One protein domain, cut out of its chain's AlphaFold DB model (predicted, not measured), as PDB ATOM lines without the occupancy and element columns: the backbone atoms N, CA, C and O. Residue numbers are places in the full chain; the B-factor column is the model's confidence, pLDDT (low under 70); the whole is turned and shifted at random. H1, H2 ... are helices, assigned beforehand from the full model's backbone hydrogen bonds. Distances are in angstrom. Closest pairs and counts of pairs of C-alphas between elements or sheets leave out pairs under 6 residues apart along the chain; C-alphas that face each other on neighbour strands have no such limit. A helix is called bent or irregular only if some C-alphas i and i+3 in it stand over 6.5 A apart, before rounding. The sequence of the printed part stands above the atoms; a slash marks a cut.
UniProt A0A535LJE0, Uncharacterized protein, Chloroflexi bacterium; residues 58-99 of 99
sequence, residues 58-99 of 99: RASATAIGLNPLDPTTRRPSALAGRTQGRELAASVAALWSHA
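Overview. This is residues 58 to 99 of the 99 residues of an uncharacterized protein of Chloroflexi bacterium (UniProt A0A535LJE0). One long, kinked helix, H2, makes a rod, and a short helix, H1, packs on its first half, with residues 85 to 99 sticking out free. The printed part has 42 residues with two named helices, H1 then H2, and no named strand: all helix. It is only just loose, close to extended, with a radius of gyration of the C-alphas of 13.4 A and spans of 43 by 15 by 14 A.

Arrangement. H1, residues 58 to 64, and H2, residues 74 to 96, touch, and H2 touches H1 with residues 74 to 84 alone. The closest C-alphas, of Ala 63 and Ser 77, are 4.8 A apart. They run opposite ways at a steep tilt of 46 degrees. Every O i to N i+4 pair is within hydrogen-bond range in H1, and 16 of 19 in H2.

Along the chain. H1 begins at C-alpha 58 (178.900, 129.068, 183.272). H2 measures 29.8 A from first to last C-alpha and ends at C-alpha 96 (161.101, 110.045, 183.205). It has a kink of 56 degrees near residue 88 and is irregular, with C-alphas 87 and 90 7.3 A apart.

Size, cuts and confidence. The C-alphas farthest apart, of Thr 72 and Ala 99, are 43.0 A apart. The printed part has no cut, and the link from H1 to H2 is short. Residues 98 to 99 are under 70 in pLDDT.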
ATOM      1  N   ARG A  58     178.031 127.881 183.259       95.69
ATOM      2  CA  ARG A  58     178.900 129.068 183.272       95.69
ATOM      3  C   ARG A  58     178.158 130.343 182.859       95.69
ATOM      4  O   ARG A  58     178.407 131.396 183.448       95.69
ATOM      5  N   ALA A  59     177.284 130.271 181.856       96.75
ATOM      6  CA  ALA A  59     176.557 131.437 181.359       96.75
ATOM      7  C   ALA A  59     175.529 131.925 182.390       96.75
ATOM      8  O   ALA A  59     175.456 133.118 182.681       96.75
ATOM      9  N   SER A  60     174.802 130.994 183.000       96.75
ATOM     10  CA  SER A  60     173.808 131.249 184.038       96.75
ATOM     11  C   SER A  60     174.454 131.770 185.317       96.75
ATOM     12  O   SER A  60     174.005 132.782 185.846       96.75
ATOM     13  N   ALA A  61     175.557 131.167 185.768       94.75
ATOM     14  CA  ALA A  61     176.321 131.641 186.922       94.75
ATOM     15  C   ALA A  61     176.867 133.060 186.697       94.75
ATOM     16  O   ALA A  61     176.784 133.907 187.583       94.75
ATOM     17  N   THR A  62     177.358 133.353 185.487       95.38
ATOM     18  CA  THR A  62     177.809 134.705 185.115       95.38
ATOM     19  C   THR A  62     176.656 135.707 185.136       95.38
ATOM     20  O   THR A  62     176.819 136.820 185.626       95.38
ATOM     21  N   ALA A  63     175.486 135.313 184.632       96.62
ATOM     22  CA  ALA A  63     174.300 136.160 184.604       96.62
ATOM     23  C   ALA A  63     173.711 136.419 186.002       96.62
ATOM     24  O   ALA A  63     173.170 137.496 186.232       96.62
ATOM     25  N   ILE A  64     173.804 135.445 186.919       94.25
ATOM     26  CA  ILE A  64     173.455 135.594 188.345       94.25
ATOM     27  C   ILE A  64     174.449 136.528 189.048       94.25
ATOM     28  O   ILE A  64     174.051 137.367 189.851       94.25
ATOM     29  N   GLY A  65     175.739 136.408 188.728       92.88
ATOM     30  CA  GLY A  65     176.789 137.220 189.328       92.88
ATOM     31  C   GLY A  65     177.035 136.895 190.805       92.88
ATOM     32  O   GLY A  65     176.579 135.888 191.340       92.88
ATOM     33  N   LEU A  66     177.805 137.759 191.472       90.19
ATOM     34  CA  LEU A  66     178.180 137.574 192.882       90.19
ATOM     35  C   LEU A  66     177.090 138.029 193.864       90.19
ATOM     36  O   LEU A  66     177.095 137.606 195.016       90.19
ATOM     37  N   ASN A  67     176.170 138.890 193.417       90.81
ATOM     38  CA  ASN A  67     175.043 139.366 194.210       90.81
ATOM     39  C   ASN A  67     173.720 138.902 193.572       90.81
ATOM     40  O   ASN A  67     173.154 139.634 192.760       90.81
ATOM     41  N   PRO A  68     173.186 137.729 193.957       87.00
ATOM     42  CA  PRO A  68     171.921 137.228 193.419       87.00
ATOM     43  C   PRO A  68     170.705 138.088 193.808       87.00
ATOM     44  O   PRO A  68     169.614 137.879 193.282       87.00
ATOM     45  N   LEU A  69     170.868 139.051 194.726       90.88
ATOM     46  CA  LEU A  69     169.824 140.000 195.123       90.88
ATOM     47  C   LEU A  69     169.850 141.297 194.302       90.88
ATOM     48  O   LEU A  69     168.993 142.159 194.496       90.88
ATOM     49  N   ASP A  70     170.811 141.458 193.390       95.50
ATOM     50  CA  ASP A  70     170.847 142.601 192.483       95.50
ATOM     51  C   ASP A  70     169.685 142.505 191.470       95.50
ATOM     52  O   ASP A  70     169.650 141.573 190.657       95.50
ATOM     53  N   PRO A  71     168.738 143.464 191.453       96.81
ATOM     54  CA  PRO A  71     167.578 143.416 190.563       96.81
ATOM     55  C   PRO A  71     167.945 143.449 189.073       96.81
ATOM     56  O   PRO A  71     167.141 143.022 188.237       96.81
ATOM     57  N   THR A  72     169.140 143.935 188.721       97.31
ATOM     58  CA  THR A  72     169.617 143.984 187.333       97.31
ATOM     59  C   THR A  72     169.908 142.592 186.762       97.31
ATOM     60  O   THR A  72     169.790 142.392 185.552       97.31
ATOM     61  N   THR A  73     170.177 141.601 187.619       96.19
ATOM     62  CA  THR A  73     170.507 140.219 187.221       96.19
ATOM     63  C   THR A  73     169.272 139.401 186.837       96.19
ATOM     64  O   THR A  73     169.355 138.482 186.023       96.19
ATOM     65  N   ARG A  74     168.075 139.795 187.303       96.50
ATOM     66  CA  ARG A  74     166.817 139.039 187.143       96.50
ATOM     67  C   ARG A  74     166.534 138.586 185.706       96.50
ATOM     68  O   ARG A  74     166.204 137.426 185.470       96.50
ATOM     69  N   ARG A  75     166.597 139.508 184.736       98.19
ATOM     70  CA  ARG A  75     166.304 139.195 183.323       98.19
ATOM     71  C   ARG A  75     167.435 138.380 182.676       98.19
ATOM     72  O   ARG A  75     167.105 137.363 182.066       98.19
ATOM     73  N   PRO A  76     168.717 138.780 182.784       97.94
ATOM     74  CA  PRO A  76     169.838 137.968 182.312       97.94
ATOM     75  C   PRO A  76     169.807 136.521 182.823       97.94
ATOM     76  O   PRO A  76     169.866 135.602 182.007       97.94
ATOM     77  N   SER A  77     169.629 136.304 184.132       97.38
ATOM     78  CA  SER A  77     169.607 134.959 184.726       97.38
ATOM     79  C   SER A  77     168.453 134.110 184.198       97.38
ATOM     80  O   SER A  77     168.649 132.946 183.863       97.38
ATOM     81  N   ALA A  78     167.253 134.688 184.061       97.44
ATOM     82  CA  ALA A  78     166.093 133.965 183.541       97.44
ATOM     83  C   ALA A  78     166.269 133.534 182.074       97.44
ATOM     84  O   ALA A  78     165.816 132.457 181.684       97.44
ATOM     85  N   LEU A  79     166.917 134.365 181.251       98.62
ATOM     86  CA  LEU A  79     167.207 134.028 179.856       98.62
ATOM     87  C   LEU A  79     168.286 132.947 179.757       98.62
ATOM     88  O   LEU A  79     168.087 131.980 179.027       98.62
ATOM     89  N   ALA A  80     169.374 133.079 180.518       98.25
ATOM     90  CA  ALA A  80     170.443 132.083 180.557       98.25
ATOM     91  C   ALA A  80     169.923 130.721 181.046       98.25
ATOM     92  O   ALA A  80     170.074 129.723 180.344       98.25
ATOM     93  N   GLY A  81     169.178 130.699 182.156       97.56
ATOM     94  CA  GLY A  81     168.572 129.476 182.687       97.56
ATOM     95  C   GLY A  81     167.543 128.849 181.741       97.56
ATOM     96  O   GLY A  81     167.445 127.626 181.659       97.56
ATOM     97  N   ARG A  82     166.803 129.652 180.960       98.38
ATOM     98  CA  ARG A  82     165.922 129.124 179.902       98.38
ATOM     99  C   ARG A  82     166.723 128.438 178.799       98.38
ATOM    100  O   ARG A  82     166.300 127.383 178.336       98.38
ATOM    101  N   THR A  83     167.825 129.035 178.351       98.62
ATOM    102  CA  THR A  83     168.705 128.421 177.347       98.62
ATOM    103  C   THR A  83     169.277 127.107 177.873       98.62
ATOM    104  O   THR A  83     169.050 126.076 177.243       98.62
ATOM    105  N   GLN A  84     169.863 127.116 179.074       98.25
ATOM    106  CA  GLN A  84     170.374 125.914 179.738       98.25
ATOM    107  C   GLN A  84     169.292 124.827 179.858       98.25
ATOM    108  O   GLN A  84     169.513 123.663 179.532       98.25
ATOM    109  N   GLY A  85     168.080 125.202 180.276       97.81
ATOM    110  CA  GLY A  85     166.960 124.271 180.403       97.81
ATOM    111  C   GLY A  85     166.547 123.628 179.077       97.81
ATOM    112  O   GLY A  85     166.185 122.454 179.059       97.81
ATOM    113  N   ARG A  86     166.629 124.354 177.952       98.50
ATOM    114  CA  ARG A  86     166.358 123.786 176.618       98.50
ATOM    115  C   ARG A  86     167.419 122.772 176.208       98.50
ATOM    116  O   ARG A  86     167.071 121.764 175.606       98.50
ATOM    117  N   GLU A  87     168.679 123.029 176.540       98.25
ATOM    118  CA  GLU A  87     169.789 122.115 176.255       98.25
ATOM    119  C   GLU A  87     169.698 120.835 177.098       98.25
ATOM    120  O   GLU A  87     169.925 119.738 176.593       98.25
ATOM    121  N   LEU A  88     169.277 120.955 178.361       97.81
ATOM    122  CA  LEU A  88     169.127 119.826 179.284       97.81
ATOM    123  C   LEU A  88     167.789 119.083 179.158       97.81
ATOM    124  O   LEU A  88     167.599 118.058 179.814       97.81
ATOM    125  N   ALA A  89     166.865 119.560 178.320       97.69
ATOM    126  CA  ALA A  89     165.511 119.017 178.220       97.69
ATOM    127  C   ALA A  89     165.489 117.515 177.891       97.69
ATOM    128  O   ALA A  89     164.676 116.786 178.452       97.69
ATOM    129  N   ALA A  90     166.394 117.042 177.029       96.88
ATOM    130  CA  ALA A  90     166.494 115.623 176.688       96.88
ATOM    131  C   ALA A  90     166.963 114.769 177.880       96.88
ATOM    132  O   ALA A  90     166.386 113.716 178.139       96.88
ATOM    133  N   SER A  91     167.957 115.240 178.642       95.12
ATOM    134  CA  SER A  91     168.447 114.557 179.848       95.12
ATOM    135  C   SER A  91     167.380 114.503 180.938       95.12
ATOM    136  O   SER A  91     167.192 113.467 181.571       95.12
ATOM    137  N   VAL A  92     166.636 115.601 181.118       96.62
ATOM    138  CA  VAL A  92     165.476 115.634 182.015       96.62
ATOM    139  C   VAL A  92     164.423 114.648 181.526       96.62
ATOM    140  O   VAL A  92     163.991 113.818 182.305       96.62
ATOM    141  N   ALA A  93     164.047 114.650 180.245       97.06
ATOM    142  CA  ALA A  93     163.065 113.699 179.725       97.06
ATOM    143  C   ALA A  93     163.494 112.234 179.937       97.06
ATOM    144  O   ALA A  93     162.668 111.407 180.329       97.06
ATOM    145  N   ALA A  94     164.777 111.914 179.746       95.81
ATOM    146  CA  ALA A  94     165.315 110.567 179.936       95.81
ATOM    147  C   ALA A  94     165.106 110.027 181.361       95.81
ATOM    148  O   ALA A  94     164.777 108.847 181.504       95.81
ATOM    149  N   LEU A  95     165.194 110.892 182.383       95.94
ATOM    150  CA  LEU A  95     164.902 110.540 183.780       95.94
ATOM    151  C   LEU A  95     163.458 110.031 183.958       95.94
ATOM    152  O   LEU A  95     163.212 109.167 184.790       95.94
ATOM    153  N   TRP A  96     162.499 110.501 183.150       94.56
ATOM    154  CA  TRP A  96     161.101 110.045 183.205       94.56
ATOM    155  C   TRP A  96     160.730 108.972 182.175       94.56
ATOM    156  O   TRP A  96     159.629 108.427 182.250       94.56
ATOM    157  N   SER A  97     161.620 108.651 181.238       86.12
ATOM    158  CA  SER A  97     161.296 107.811 180.075       86.12
ATOM    159  C   SER A  97     161.517 106.309 180.288       86.12
ATOM    160  O   SER A  97     161.260 105.536 179.371       86.12
ATOM    161  N   HIS A  98     161.968 105.884 181.470       58.94
ATOM    162  CA  HIS A  98     162.219 104.474 181.770       58.94
ATOM    163  C   HIS A  98     161.410 104.036 182.995       58.94
ATOM    164  O   HIS A  98     161.605 104.562 184.095       58.94
ATOM    165  N   ALA A  99     160.491 103.097 182.761       56.31
ATOM    166  CA  ALA A  99     159.801 102.264 183.739       56.31
ATOM    167  C   ALA A  99     159.910 100.809 183.271       56.31
ATOM    168  O   ALA A  99     159.833 100.603 182.036       56.31
TER     169      ALA A  99